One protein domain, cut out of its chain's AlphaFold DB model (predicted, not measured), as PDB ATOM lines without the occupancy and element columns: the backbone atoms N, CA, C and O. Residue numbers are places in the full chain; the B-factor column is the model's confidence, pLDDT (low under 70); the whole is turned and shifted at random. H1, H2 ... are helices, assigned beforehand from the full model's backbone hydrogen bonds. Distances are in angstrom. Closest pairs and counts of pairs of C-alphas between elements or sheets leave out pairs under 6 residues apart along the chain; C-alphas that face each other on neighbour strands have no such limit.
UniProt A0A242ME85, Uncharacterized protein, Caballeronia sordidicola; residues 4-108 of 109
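This is residues 4 to 108 of the 109 residues of an uncharacterized protein of Caballeronia sordidicola (UniProt A0A242ME85). Two helices, H3 and H4, cross nearly at right angles in the middle, and H6 packs on the side of H4 away from H3; H5 makes a corner with the first residues of H6. At the far side of H3, H1 and H2 form a small L that has few contacts with the rest, joined to H3 by a long link. The printed part has 105 residues with six named helices, in the order H1 to H6 along the chain, and no named strand; the class is all helix. The whole is compact, with a radius of gyration of the C-alphas of 13.2 A and spans of 34 by 31 by 20 A.

H1 is residues 4 to 10, 10.1 A from first to last C-alpha, and begins with C-alpha 4 at (14.287, -28.528, 47.399). H2 is residues 14 to 22, 12.4 A long. H3 is residues 36 to 48, 18.6 A long, with C-alpha 36 at (20.221, -18.931, 44.368). H4 is residues 58 to 69, 16.4 A long, and H5 is residues 76 to 88, 18.3 A long. H6, residues 93 to 107, is the longest helix at 20.9 A and ends with C-alpha 107 at (25.402, 1.021, 55.827).

H1 and H2 touch only at the corner by their link, about perpendicular at 81 degrees, with the C-alphas of Ala 7 and Ala 14 closest at 5.2 A. H1 and H3 are close but not clearly touching; their closest C-alphas, Leu 6 and Ala 36, are 6.7 A apart. H2 and H3 are near each other, with 5 pairs of C-alphas within 10 A. H3 and H4 touch, about perpendicular at 89 degrees, and their closest C-alphas, Gly 45 and Gly 65, are 3.9 A apart. H4 and H6 touch at a steep tilt of 67 degrees, only just short of about perpendicular, with Val 60 and Ser 99 closest at 4.8 A between C-alphas. H3 and H6 are apart. H5 touches H6 with residues 82 to 87 alone, opposite ways at a steep tilt of 62 degrees; the closest C-alphas, Ala 83 and His 93, are 5.5 A apart. The helix packing is mostly crossed: none of these three touching pairs with a tilt is shallow. In H1, H2, H3, H4, H5 and H6 every O i to N i+4 pair is within hydrogen-bond range.

The two C-alphas farthest apart, Phe 31 and Gly 108, are 38.7 A apart. The printed part has no cut. The link from H2 to H3, residues 23 to 35, is long, while those from H1 to H2 and from H5 to H6 are tight. The mean pLDDT of the printed part is 92.0, and no printed residue is under 70.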
ATOM      1  N   SER A   4      13.606 -27.389  46.762       95.69
ATOM      2  CA  SER A   4      14.287 -28.528  47.399       95.69
ATOM      3  C   SER A   4      15.806 -28.524  47.196       95.69
ATOM      4  O   SER A   4      16.565 -28.952  48.066       95.69
ATOM      5  N   THR A   5      16.271 -28.022  46.050       96.62
ATOM      6  CA  THR A   5      17.705 -27.911  45.763       96.62
ATOM      7  C   THR A   5      18.330 -26.781  46.567       96.62
ATOM      8  O   THR A   5      19.395 -26.976  47.149       96.62
ATOM      9  N   LEU A   6      17.652 -25.634  46.646       96.50
ATOM     10  CA  LEU A   6      18.097 -24.494  47.445       96.50
ATOM     11  C   LEU A   6      18.116 -24.829  48.939       96.50
ATOM     12  O   LEU A   6      19.129 -24.593  49.586       96.50
ATOM     13  N   ALA A   7      17.063 -25.459  49.458       96.69
ATOM     14  CA  ALA A   7      16.975 -25.918  50.843       96.69
ATOM     15  C   ALA A   7      18.210 -26.743  51.239       96.69
ATOM     16  O   ALA A   7      18.908 -26.427  52.203       96.69
ATOM     17  N   ARG A   8      18.566 -27.732  50.409       96.75
ATOM     18  CA  ARG A   8      19.762 -28.561  50.611       96.75
ATOM     19  C   ARG A   8      21.069 -27.770  50.506       96.75
ATOM     20  O   ARG A   8      21.977 -28.020  51.288       96.75
ATOM     21  N   MET A   9      21.191 -26.861  49.539       95.75
ATOM     22  CA  MET A   9      22.415 -26.070  49.341       95.75
ATOM     23  C   MET A   9      22.675 -25.087  50.483       95.75
ATOM     24  O   MET A   9      23.819 -24.909  50.887       95.75
ATOM     25  N   PHE A  10      21.622 -24.446  50.985       92.94
ATOM     26  CA  PHE A  10      21.710 -23.399  52.002       92.94
ATOM     27  C   PHE A  10      21.495 -23.913  53.430       92.94
ATOM     28  O   PHE A  10      21.608 -23.122  54.368       92.94
ATOM     29  N   GLY A  11      21.189 -25.206  53.590       94.62
ATOM     30  CA  GLY A  11      20.924 -25.833  54.883       94.62
ATOM     31  C   GLY A  11      19.725 -25.219  55.608       94.62
ATOM     32  O   GLY A  11      19.807 -24.997  56.812       94.62
ATOM     33  N   ILE A  12      18.657 -24.893  54.875       93.56
ATOM     34  CA  ILE A  12      17.417 -24.316  55.420       93.56
ATOM     35  C   ILE A  12      16.194 -25.095  54.973       93.56
ATOM     36  O   ILE A  12      16.233 -25.802  53.964       93.56
ATOM     37  N   ASP A  13      15.099 -24.918  55.701       96.12
ATOM     38  CA  ASP A  13      13.840 -25.571  55.387       96.12
ATOM     39  C   ASP A  13      13.228 -25.027  54.091       96.12
ATOM     40  O   ASP A  13      13.243 -23.829  53.802       96.12
ATOM     41  N   ALA A  14      12.643 -25.929  53.302       96.25
ATOM     42  CA  ALA A  14      11.930 -25.571  52.078       96.25
ATOM     43  C   ALA A  14      10.770 -24.596  52.351       96.25
ATOM     44  O   ALA A  14      10.555 -23.673  51.568       96.25
ATOM     45  N   SER A  15      10.083 -24.759  53.486       96.25
ATOM     46  CA  SER A  15       8.995 -23.880  53.925       96.25
ATOM     47  C   SER A  15       9.456 -22.445  54.189       96.25
ATOM     48  O   SER A  15       8.697 -21.513  53.947       96.25
ATOM     49  N   GLU A  16      10.697 -22.242  54.639       95.50
ATOM     50  CA  GLU A  16      11.265 -20.902  54.822       95.50
ATOM     51  C   GLU A  16      11.433 -20.198  53.466       95.50
ATOM     52  O   GLU A  16      11.049 -19.041  53.301       95.50
ATOM     53  N   ILE A  17      11.940 -20.922  52.464       95.69
ATOM     54  CA  ILE A  17      12.114 -20.413  51.094       95.69
ATOM     55  C   ILE A  17      10.759 -20.099  50.450       95.69
ATOM     56  O   ILE A  17      10.603 -19.054  49.812       95.69
ATOM     57  N   GLU A  18       9.777 -20.984  50.619       95.25
ATOM     58  CA  GLU A  18       8.407 -20.757  50.149       95.25
ATOM     59  C   GLU A  18       7.784 -19.537  50.833       95.25
ATOM     60  O   GLU A  18       7.230 -18.680  50.146       95.25
ATOM     61  N   GLY A  19       7.992 -19.385  52.144       95.12
ATOM     62  CA  GLY A  19       7.567 -18.211  52.902       95.12
ATOM     63  C   GLY A  19       8.162 -16.909  52.361       95.12
ATOM     64  O   GLY A  19       7.432 -15.931  52.187       95.12
ATOM     65  N   TYR A  20       9.453 -16.887  52.008       95.12
ATOM     66  CA  TYR A  20      10.059 -15.718  51.355       95.12
ATOM     67  C   TYR A  20       9.417 -15.410  49.999       95.12
ATOM     68  O   TYR A  20       9.230 -14.240  49.657       95.12
ATOM     69  N   ALA A  21       9.074 -16.432  49.215       93.81
ATOM     70  CA  ALA A  21       8.424 -16.239  47.924       93.81
ATOM     71  C   ALA A  21       6.982 -15.726  48.071       93.81
ATOM     72  O   ALA A  21       6.571 -14.840  47.326       93.81
ATOM     73  N   GLU A  22       6.223 -16.250  49.033       94.06
ATOM     74  CA  GLU A  22       4.851 -15.815  49.337       94.06
ATOM     75  C   GLU A  22       4.793 -14.374  49.853       94.06
ATOM     76  O   GLU A  22       3.873 -13.632  49.517       94.06
ATOM     77  N   GLN A  23       5.813 -13.948  50.600       91.62
ATOM     78  CA  GLN A  23       5.963 -12.572  51.081       91.62
ATOM     79  C   GLN A  23       6.517 -11.610  50.012       91.62
ATOM     80  O   GLN A  23       6.749 -10.436  50.297       91.62
ATOM     81  N   GLY A  24       6.764 -12.088  48.786       90.75
ATOM     82  CA  GLY A  24       7.316 -11.280  47.694       90.75
ATOM     83  C   GLY A  24       8.786 -10.888  47.880       90.75
ATOM     84  O   GLY A  24       9.275  -9.990  47.199       90.75
ATOM     85  N   MET A  25       9.504 -11.541  48.797       93.62
ATOM     86  CA  MET A  25      10.917 -11.270  49.082       93.62
ATOM     87  C   MET A  25      11.859 -12.029  48.151       93.62
ATOM     88  O   MET A  25      12.971 -11.572  47.887       93.62
ATOM     89  N   LEU A  26      11.416 -13.193  47.671       94.31
ATOM     90  CA  LEU A  26      12.141 -14.046  46.740       94.31
ATOM     91  C   LEU A  26      11.347 -14.167  45.430       94.31
ATOM     92  O   LEU A  26      10.376 -14.929  45.374       94.31
ATOM     93  N   PRO A  27      11.746 -13.443  44.370       92.19
ATOM     94  CA  PRO A  27      11.102 -13.535  43.069       92.19
ATOM     95  C   PRO A  27      11.058 -14.972  42.533       92.19
ATOM     96  O   PRO A  27      11.936 -15.807  42.790       92.19
ATOM     97  N   ARG A  28       9.995 -15.267  41.781       91.06
ATOM     98  CA  ARG A  28       9.824 -16.542  41.079       91.06
ATOM     99  C   ARG A  28      10.313 -16.387  39.646       91.06
ATOM    100  O   ARG A  28       9.763 -15.611  38.872       91.06
ATOM    101  N   LEU A  29      11.321 -17.170  39.294       90.25
ATOM    102  CA  LEU A  29      11.753 -17.390  37.922       90.25
ATOM    103  C   LEU A  29      10.756 -18.319  37.198       90.25
ATOM    104  O   LEU A  29       9.935 -18.985  37.848       90.25
ATOM    105  N   PRO A  30      10.833 -18.425  35.856       87.12
ATOM    106  CA  PRO A  30      10.010 -19.358  35.093       87.12
ATOM    107  C   PRO A  30      10.028 -20.783  35.660       87.12
ATOM    108  O   PRO A  30      11.020 -21.235  36.234       87.12
ATOM    109  N   PHE A  31       8.915 -21.498  35.479       87.12
ATOM    110  CA  PHE A  31       8.730 -22.877  35.953       87.12
ATOM    111  C   PHE A  31       8.839 -23.057  37.481       87.12
ATOM    112  O   PHE A  31       9.184 -24.138  37.952       87.12
ATOM    113  N   GLY A  32       8.549 -22.011  38.264       84.56
ATOM    114  CA  GLY A  32       8.557 -22.085  39.733       84.56
ATOM    115  C   GLY A  32       9.962 -22.211  40.325       84.56
ATOM    116  O   GLY A  32      10.146 -22.770  41.403       84.56
ATOM    117  N   MET A  33      10.970 -21.737  39.597       93.69
ATOM    118  CA  MET A  33      12.351 -21.727  40.055       93.69
ATOM    119  C   MET A  33      12.661 -20.452  40.846       93.69
ATOM    120  O   MET A  33      11.993 -19.438  40.692       93.69
ATOM    121  N   HIS A  34      13.728 -20.476  41.641       95.25
ATOM    122  CA  HIS A  34      14.236 -19.296  42.344       95.25
ATOM    123  C   HIS A  34      15.720 -19.067  42.081       95.25
ATOM    124  O   HIS A  34      16.468 -20.001  41.767       95.25
ATOM    125  N   ASP A  35      16.152 -17.824  42.216       95.19
ATOM    126  CA  ASP A  35      17.546 -17.443  42.059       95.19
ATOM    127  C   ASP A  35      18.339 -17.726  43.346       95.19
ATOM    128  O   ASP A  35      18.016 -17.232  44.426       95.19
ATOM    129  N   ALA A  36      19.381 -18.555  43.233       95.31
ATOM    130  CA  ALA A  36      20.221 -18.931  44.368       95.31
ATOM    131  C   ALA A  36      21.011 -17.741  44.922       95.31
ATOM    132  O   ALA A  36      21.188 -17.627  46.134       95.31
ATOM    133  N   PHE A  37      21.479 -16.857  44.041       94.75
ATOM    134  CA  PHE A  37      22.219 -15.675  44.448       94.75
ATOM    135  C   PHE A  37      21.293 -14.688  45.159       94.75
ATOM    136  O   PHE A  37      21.651 -14.167  46.213       94.75
ATOM    137  N   TRP A  38      20.080 -14.489  44.632       95.25
ATOM    138  CA  TRP A  38      19.077 -13.658  45.295       95.25
ATOM    139  C   TRP A  38      18.803 -14.146  46.717       95.25
ATOM    140  O   TRP A  38      18.843 -13.357  47.657       95.25
ATOM    141  N   LEU A  39      18.581 -15.454  46.892       95.75
ATOM    142  CA  LEU A  39      18.360 -16.046  48.212       95.75
ATOM    143  C   LEU A  39      19.559 -15.829  49.150       95.75
ATOM    144  O   LEU A  39      19.369 -15.483  50.315       95.75
ATOM    145  N   LEU A  40      20.788 -15.998  48.654       95.69
ATOM    146  CA  LEU A  40      22.002 -15.758  49.436       95.69
ATOM    147  C   LEU A  40      22.092 -14.303  49.917       95.69
ATOM    148  O   LEU A  40      22.305 -14.066  51.109       95.69
ATOM    149  N   ALA A  41      21.921 -13.343  49.006       95.75
ATOM    150  CA  ALA A  41      21.959 -11.920  49.326       95.75
ATOM    151  C   ALA A  41      20.829 -11.550  50.297       95.75
ATOM    152  O   ALA A  41      21.090 -10.972  51.349       95.75
ATOM    153  N   LEU A  42      19.597 -11.983  50.023       95.62
ATOM    154  CA  LEU A  42      18.450 -11.747  50.898       95.62
ATOM    155  C   LEU A  42      18.715 -12.224  52.332       95.62
ATOM    156  O   LEU A  42      18.485 -11.473  53.275       95.62
ATOM    157  N   ARG A  43      19.248 -13.439  52.517       95.12
ATOM    158  CA  ARG A  43      19.534 -13.979  53.857       95.12
ATOM    159  C   ARG A  43      20.630 -13.213  54.589       95.12
ATOM    160  O   ARG A  43      20.508 -12.988  55.792       95.12
ATOM    161  N   ARG A  44      21.687 -12.795  53.886       95.25
ATOM    162  CA  ARG A  44      22.723 -11.928  54.471       95.25
ATOM    163  C   ARG A  44      22.126 -10.607  54.943       95.25
ATOM    164  O   ARG A  44      22.389 -10.197  56.070       95.25
ATOM    165  N   GLY A  45      21.280 -10.000  54.113       95.38
ATOM    166  CA  GLY A  45      20.549  -8.786  54.451       95.38
ATOM    167  C   GLY A  45      19.667  -8.965  55.680       95.38
ATOM    168  O   GLY A  45      19.788  -8.201  56.629       95.38
ATOM    169  N   LEU A  46      18.843 -10.017  55.703       95.12
ATOM    170  CA  LEU A  46      17.951 -10.325  56.824       95.12
ATOM    171  C   LEU A  46      18.709 -10.481  58.141       95.12
ATOM    172  O   LEU A  46      18.257  -9.985  59.170       95.12
ATOM    173  N   ASN A  47      19.875 -11.132  58.108       94.38
ATOM    174  CA  ASN A  47      20.732 -11.257  59.281       94.38
ATOM    175  C   ASN A  47      21.226  -9.879  59.757       94.38
ATOM    176  O   ASN A  47      21.064  -9.532  60.929       94.38
ATOM    177  N   ALA A  48      21.738  -9.059  58.832       93.50
ATOM    178  CA  ALA A  48      22.232  -7.712  59.120       93.50
ATOM    179  C   ALA A  48      21.139  -6.756  59.633       93.50
ATOM    180  O   ALA A  48      21.418  -5.873  60.440       93.50
ATOM    181  N   THR A  49      19.890  -6.944  59.204       94.50
ATOM    182  CA  THR A  49      18.756  -6.084  59.572       94.50
ATOM    183  C   THR A  49      17.871  -6.679  60.670       94.50
ATOM    184  O   THR A  49      16.828  -6.110  60.981       94.50
ATOM    185  N   SER A  50      18.251  -7.819  61.256       93.38
ATOM    186  CA  SER A  50      17.400  -8.600  62.174       93.38
ATOM    187  C   SER A  50      17.006  -7.858  63.455       93.38
ATOM    188  O   SER A  50      15.967  -8.152  64.038       93.38
ATOM    189  N   GLN A  51      17.823  -6.895  63.885       90.88
ATOM    190  CA  GLN A  51      17.608  -6.109  65.105       90.88
ATOM    191  C   GLN A  51      16.826  -4.810  64.861       90.88
ATOM    192  O   GLN A  51      16.616  -4.034  65.795       90.88
ATOM    193  N   LEU A  52      16.422  -4.524  63.618       90.25
ATOM    194  CA  LEU A  52      15.683  -3.302  63.322       90.25
ATOM    195  C   LEU A  52      14.250  -3.391  63.864       90.25
ATOM    196  O   LEU A  52      13.579  -4.402  63.662       90.25
ATOM    197  N   PRO A  53      13.737  -2.314  64.487       88.12
ATOM    198  CA  PRO A  53      12.376  -2.299  65.018       88.12
ATOM    199  C   PRO A  53      11.313  -2.352  63.912       88.12
ATOM    200  O   PRO A  53      10.196  -2.793  64.161       88.12
ATOM    201  N   ASN A  54      11.657  -1.906  62.699       88.94
ATOM    202  CA  ASN A  54      10.783  -1.925  61.533       88.94
ATOM    203  C   ASN A  54      11.468  -2.678  60.383       88.94
ATOM    204  O   ASN A  54      12.594  -2.313  60.024       88.94
ATOM    205  N   PRO A  55      10.807  -3.678  59.773       87.06
ATOM    206  CA  PRO A  55      11.343  -4.377  58.611       87.06
ATOM    207  C   PRO A  55      11.568  -3.425  57.433       87.06
ATOM    208  O   PRO A  55      10.707  -2.605  57.103       87.06
ATOM    209  N   LEU A  56      12.717  -3.553  56.769       90.00
ATOM    210  CA  LEU A  56      12.991  -2.840  55.523       90.00
ATOM    211  C   LEU A  56      12.267  -3.503  54.344       90.00
ATOM    212  O   LEU A  56      11.886  -4.674  54.396       90.00
ATOM    213  N   LYS A  57      12.109  -2.759  53.244       89.00
ATOM    214  CA  LYS A  57      11.563  -3.320  52.001       89.00
ATOM    215  C   LYS A  57      12.474  -4.450  51.489       89.00
ATOM    216  O   LYS A  57      13.695  -4.290  51.541       89.00
ATOM    217  N   PRO A  58      11.934  -5.542  50.916       88.69
ATOM    218  CA  PRO A  58      12.742  -6.712  50.557       88.69
ATOM    219  C   PRO A  58      13.901  -6.435  49.592       88.69
ATOM    220  O   PRO A  58      14.982  -6.990  49.765       88.69
ATOM    221  N   HIS A  59      13.720  -5.537  48.619       85.38
ATOM    222  CA  HIS A  59      14.792  -5.150  47.693       85.38
ATOM    223  C   HIS A  59      15.938  -4.396  48.391       85.38
ATOM    224  O   HIS A  59      17.096  -4.579  48.029       85.38
ATOM    225  N   VAL A  60      15.643  -3.614  49.439       90.75
ATOM    226  CA  VAL A  60      16.668  -2.946  50.260       90.75
ATOM    227  C   VAL A  60      17.434  -3.981  51.077       90.75
ATOM    228  O   VAL A  60      18.658  -3.941  51.119       90.75
ATOM    229  N   VAL A  61      16.732  -4.948  51.678       94.88
ATOM    230  CA  VAL A  61      17.360  -6.063  52.409       94.88
ATOM    231  C   VAL A  61      18.286  -6.861  51.486       94.88
ATOM    232  O   VAL A  61      19.434  -7.123  51.840       94.88
ATOM    233  N   MET A  62      17.824  -7.193  50.278       94.25
ATOM    234  CA  MET A  62      18.643  -7.842  49.250       94.25
ATOM    235  C   MET A  62      19.884  -6.998  48.916       94.25
ATOM    236  O   MET A  62      20.996  -7.524  48.957       94.25
ATOM    237  N   GLY A  63      19.714  -5.692  48.672       93.75
ATOM    238  CA  GLY A  63      20.810  -4.763  48.382       93.75
ATOM    239  C   GLY A  63      21.858  -4.686  49.496       93.75
ATOM    240  O   GLY A  63      23.050  -4.753  49.213       93.75
ATOM    241  N   ILE A  64      21.434  -4.640  50.765       94.88
ATOM    242  CA  ILE A  64      22.338  -4.682  51.930       94.88
ATOM    243  C   ILE A  64      23.151  -5.981  51.929       94.88
ATOM    244  O   ILE A  64      24.368  -5.961  52.097       94.88
ATOM    245  N   GLY A  65      22.502  -7.125  51.709       95.44
ATOM    246  CA  GLY A  65      23.198  -8.408  51.677       95.44
ATOM    247  C   GLY A  65      24.119  -8.600  50.470       95.44
ATOM    248  O   GLY A  65      25.122  -9.311  50.585       95.44
ATOM    249  N   TRP A  66      23.808  -7.962  49.337       94.88
ATOM    250  CA  TRP A  66      24.704  -7.872  48.183       94.88
ATOM    251  C   TRP A  66      25.949  -7.053  48.527       94.88
ATOM    252  O   TRP A  66      27.050  -7.576  48.384       94.88
ATOM    253  N   LEU A  67      25.769  -5.843  49.072       93.25
ATOM    254  CA  LEU A  67      26.849  -4.937  49.484       93.25
ATOM    255  C   LEU A  67      27.815  -5.591  50.481       93.25
ATOM    256  O   LEU A  67      29.026  -5.576  50.272       93.25
ATOM    257  N   ILE A  68      27.278  -6.251  51.512       91.06
ATOM    258  CA  ILE A  68      28.076  -7.043  52.465       91.06
ATOM    259  C   ILE A  68      28.843  -8.161  51.742       91.06
ATOM    260  O   ILE A  68      29.961  -8.502  52.111       91.06
ATOM    261  N   GLY A  69      28.234  -8.765  50.720       89.00
ATOM    262  CA  GLY A  69      28.830  -9.851  49.949       89.00
ATOM    263  C   GLY A  69      30.010  -9.443  49.073       89.00
ATOM    264  O   GLY A  69      30.893 -10.273  48.870       89.00
ATOM    265  N   VAL A  70      30.012  -8.208  48.574       88.00
ATOM    266  CA  VAL A  70      31.099  -7.606  47.780       88.00
ATOM    267  C   VAL A  70      32.061  -6.784  48.648       88.00
ATOM    268  O   VAL A  70      32.806  -5.957  48.142       88.00
ATOM    269  N   ASP A  71      32.015  -6.980  49.971       82.69
ATOM    270  CA  ASP A  71      32.855  -6.295  50.964       82.69
ATOM    271  C   ASP A  71      32.888  -4.768  50.799       82.69
ATOM    272  O   ASP A  71      33.918  -4.122  50.983       82.69
ATOM    273  N   MET A  72      31.762  -4.178  50.382       74.56
ATOM    274  CA  MET A  72      31.625  -2.734  50.146       74.56
ATOM    275  C   MET A  72      32.642  -2.150  49.143       74.56
ATOM    276  O   MET A  72      32.796  -0.934  49.054       74.56
ATOM    277  N   THR A  73      33.322  -3.003  48.373       80.38
ATOM    278  CA  THR A  73      34.366  -2.646  47.405       80.38
ATOM    279  C   THR A  73      33.964  -3.178  46.036       80.38
ATOM    280  O   THR A  73      34.540  -4.121  45.515       80.38
ATOM    281  N   PHE A  74      32.915  -2.577  45.474       86.06
ATOM    282  CA  PHE A  74      32.409  -2.928  44.152       86.06
ATOM    283  C   PHE A  74      32.895  -1.934  43.098       86.06
ATOM    284  O   PHE A  74      32.985  -0.728  43.353       86.06
ATOM    285  N   ASP A  75      33.174  -2.435  41.903       90.56
ATOM    286  CA  ASP A  75      33.461  -1.611  40.734       90.56
ATOM    287  C   ASP A  75      32.263  -1.539  39.764       90.56
ATOM    288  O   ASP A  75      31.117  -1.865  40.098       90.56
ATOM    289  N   ALA A  76      32.504  -1.020  38.559       90.69
ATOM    290  CA  ALA A  76      31.471  -0.902  37.537       90.69
ATOM    291  C   ALA A  76      30.991  -2.268  37.008       90.69
ATOM    292  O   ALA A  76      29.811  -2.400  36.671       90.69
ATOM    293  N   ASP A  77      31.869  -3.272  36.957       91.81
ATOM    294  CA  ASP A  77      31.529  -4.617  36.491       91.81
ATOM    295  C   ASP A  77      30.682  -5.344  37.546       91.81
ATOM    296  O   ASP A  77      29.690  -5.996  37.203       91.81
ATOM    297  N   ASP A  78      30.984  -5.147  38.832       91.88
ATOM    298  CA  ASP A  78      30.155  -5.637  39.936       91.88
ATOM    299  C   ASP A  78      28.752  -5.018  39.917       91.88
ATOM    300  O   ASP A  78      27.753  -5.729  40.062       91.88
ATOM    301  N   LEU A  79      28.652  -3.700  39.695       91.75
ATOM    302  CA  LEU A  79      27.360  -3.021  39.547       91.75
ATOM    303  C   LEU A  79      26.569  -3.568  38.357       91.75
ATOM    304  O   LEU A  79      25.369  -3.818  38.485       91.75
ATOM    305  N   ALA A  80      27.225  -3.791  37.218       92.06
ATOM    306  CA  ALA A  80      26.584  -4.378  36.047       92.06
ATOM    307  C   ALA A  80      26.092  -5.810  36.330       92.06
ATOM    308  O   ALA A  80      24.966  -6.165  35.967       92.06
ATOM    309  N   ALA A  81      26.887  -6.618  37.036       91.62
ATOM    310  CA  ALA A  81      26.491  -7.960  37.454       91.62
ATOM    311  C   ALA A  81      25.310  -7.934  38.442       91.62
ATOM    312  O   ALA A  81      24.372  -8.728  38.307       91.62
ATOM    313  N   GLY A  82      25.323  -6.998  39.397       92.12
ATOM    314  CA  GLY A  82      24.231  -6.739  40.337       92.12
ATOM    315  C   GLY A  82      22.924  -6.374  39.630       92.12
ATOM    316  O   GLY A  82      21.888  -6.990  39.892       92.12
ATOM    317  N   ALA A  83      22.984  -5.456  38.663       93.12
ATOM    318  CA  ALA A  83      21.840  -5.091  37.833       93.12
ATOM    319  C   ALA A  83      21.300  -6.295  37.043       93.12
ATOM    320  O   ALA A  83      20.096  -6.553  37.049       93.12
ATOM    321  N   GLY A  84      22.187  -7.107  36.454       94.12
ATOM    322  CA  GLY A  84      21.797  -8.317  35.725       94.12
ATOM    323  C   GLY A  84      21.087  -9.363  36.598       94.12
ATOM    324  O   GLY A  84      20.248 -10.123  36.106       94.12
ATOM    325  N   ILE A  85      21.369  -9.404  37.906       92.50
ATOM    326  CA  ILE A  85      20.616 -10.237  38.857       92.50
ATOM    327  C   ILE A  85      19.188  -9.708  39.023       92.50
ATOM    328  O   ILE A  85      18.254 -10.512  39.013       92.50
ATOM    329  N   PHE A  86      18.992  -8.395  39.150       92.56
ATOM    330  CA  PHE A  86      17.655  -7.794  39.247       92.56
ATOM    331  C   PHE A  86      16.829  -8.052  37.986       92.56
ATOM    332  O   PHE A  86      15.715  -8.570  38.082       92.56
ATOM    333  N   GLU A  87      17.414  -7.814  36.814       92.81
ATOM    334  CA  GLU A  87      16.773  -8.041  35.514       92.81
ATOM    335  C   GLU A  87      16.356  -9.499  35.322       92.81
ATOM    336  O   GLU A  87      15.214  -9.790  34.954       92.81
ATOM    337  N   ARG A  88      17.234 -10.445  35.675       91.69
ATOM    338  CA  ARG A  88      16.911 -11.879  35.639       91.69
ATOM    339  C   ARG A  88      15.734 -12.246  36.546       91.69
ATOM    340  O   ARG A  88      15.031 -13.213  36.257       91.69
ATOM    341  N   ASN A  89      15.525 -11.498  37.625       91.50
ATOM    342  CA  ASN A  89      14.443 -11.703  38.588       91.50
ATOM    343  C   ASN A  89      13.206 -10.830  38.302       91.50
ATOM    344  O   ASN A  89      12.296 -10.778  39.129       91.50
ATOM    345  N   GLY A  90      13.139 -10.199  37.124       89.75
ATOM    346  CA  GLY A  90      11.974  -9.443  36.662       89.75
ATOM    347  C   GLY A  90      11.890  -8.012  37.192       89.75
ATOM    348  O   GLY A  90      10.821  -7.413  37.103       89.75
ATOM    349  N   LEU A  91      12.983  -7.477  37.736       90.38
ATOM    350  CA  LEU A  91      13.089  -6.082  38.165       90.38
ATOM    351  C   LEU A  91      13.919  -5.268  37.174       90.38
ATOM    352  O   LEU A  91      14.665  -5.801  36.361       90.38
ATOM    353  N   THR A  92      13.800  -3.956  37.251       91.12
ATOM    354  CA  THR A  92      14.506  -3.012  36.387       91.12
ATOM    355  C   THR A  92      15.870  -2.619  36.950       91.12
ATOM    356  O   THR A  92      16.134  -2.699  38.153       91.12
ATOM    357  N   HIS A  93      16.730  -2.111  36.069       91.69
ATOM    358  CA  HIS A  93      17.992  -1.484  36.454       91.69
ATOM    359  C   HIS A  93      17.783  -0.308  37.429       91.69
ATOM    360  O   HIS A  93      18.546  -0.134  38.376       91.69
ATOM    361  N   GLU A  94      16.732   0.493  37.243       91.38
ATOM    362  CA  GLU A  94      16.414   1.610  38.144       91.38
ATOM    363  C   GLU A  94      16.052   1.124  39.555       91.38
ATOM    364  O   GLU A  94      16.496   1.706  40.545       91.38
ATOM    365  N   GLU A  95      15.311   0.018  39.665       91.06
ATOM    366  CA  GLU A  95      15.016  -0.620  40.953       91.06
ATOM    367  C   GLU A  95      16.279  -1.162  41.627       91.06
ATOM    368  O   GLU A  95      16.401  -1.065  42.853       91.06
ATOM    369  N   PHE A  96      17.243  -1.677  40.857       91.69
ATOM    370  CA  PHE A  96      18.560  -2.041  41.383       91.69
ATOM    371  C   PHE A  96      19.285  -0.823  41.966       91.69
ATOM    372  O   PHE A  96      19.663  -0.845  43.138       91.69
ATOM    373  N   LEU A  97      19.413   0.269  41.205       91.75
ATOM    374  CA  LEU A  97      20.087   1.486  41.672       91.75
ATOM    375  C   LEU A  97      19.409   2.089  42.908       91.75
ATOM    376  O   LEU A  97      20.093   2.499  43.845       91.75
ATOM    377  N   ALA A  98      18.074   2.093  42.955       92.19
ATOM    378  CA  ALA A  98      17.327   2.544  44.125       92.19
ATOM    379  C   ALA A  98      17.590   1.655  45.354       92.19
ATOM    380  O   ALA A  98      17.755   2.161  46.468       92.19
ATOM    381  N   SER A  99      17.673   0.337  45.152       93.06
ATOM    382  CA  SER A  99      17.987  -0.632  46.209       93.06
ATOM    383  C   SER A  99      19.395  -0.436  46.760       93.06
ATOM    384  O   SER A  99      19.572  -0.404  47.978       93.06
ATOM    385  N   ILE A 100      20.383  -0.257  45.879       92.81
ATOM    386  CA  ILE A 100      21.771   0.000  46.268       92.81
ATOM    387  C   ILE A 100      21.898   1.355  46.961       92.81
ATOM    388  O   ILE A 100      22.481   1.414  48.036       92.81
ATOM    389  N   GLY A 101      21.287   2.424  46.442       92.44
ATOM    390  CA  GLY A 101      21.306   3.738  47.095       92.44
ATOM    391  C   GLY A 101      20.724   3.715  48.515       92.44
ATOM    392  O   GLY A 101      21.307   4.284  49.443       92.44
ATOM    393  N   ALA A 102      19.614   2.998  48.716       91.56
ATOM    394  CA  ALA A 102      19.037   2.793  50.045       91.56
ATOM    395  C   ALA A 102      19.951   1.956  50.959       91.56
ATOM    396  O   ALA A 102      20.073   2.255  52.145       91.56
ATOM    397  N   ALA A 103      20.604   0.929  50.414       91.81
ATOM    398  CA  ALA A 103      21.504   0.057  51.161       91.81
ATOM    399  C   ALA A 103      22.811   0.765  51.569       91.81
ATOM    400  O   ALA A 103      23.226   0.645  52.717       91.81
ATOM    401  N   ILE A 104      23.403   1.570  50.682       90.69
ATOM    402  CA  ILE A 104      24.545   2.460  50.965       90.69
ATOM    403  C   ILE A 104      24.193   3.402  52.121       90.69
ATOM    404  O   ILE A 104      24.907   3.448  53.124       90.69
ATOM    405  N   SER A 105      23.030   4.059  52.026       89.56
ATOM    406  CA  SER A 105      22.540   4.967  53.071       89.56
ATOM    407  C   SER A 105      22.355   4.254  54.417       89.56
ATOM    408  O   SER A 105      22.637   4.824  55.468       89.56
ATOM    409  N   PHE A 106      21.889   3.001  54.400       86.62
ATOM    410  CA  PHE A 106      21.745   2.179  55.603       86.62
ATOM    411  C   PHE A 106      23.097   1.794  56.217       86.62
ATOM    412  O   PHE A 106      23.260   1.850  57.434       86.62
ATOM    413  N   CYS A 107      24.067   1.415  55.387       81.44
ATOM    414  CA  CYS A 107      25.402   1.021  55.827       81.44
ATOM    415  C   CYS A 107      26.276   2.202  56.292       81.44
ATOM    416  O   CYS A 107      27.364   1.965  56.812       81.44
ATOM    417  N   GLY A 108      25.806   3.446  56.141       78.19
ATOM    418  CA  GLY A 108      26.523   4.647  56.572       78.19
ATOM    419  C   GLY A 108      27.648   5.071  55.625       78.19
ATOM    420  O   GLY A 108      28.655   5.601  56.092       78.19
TER     421      GLY A 108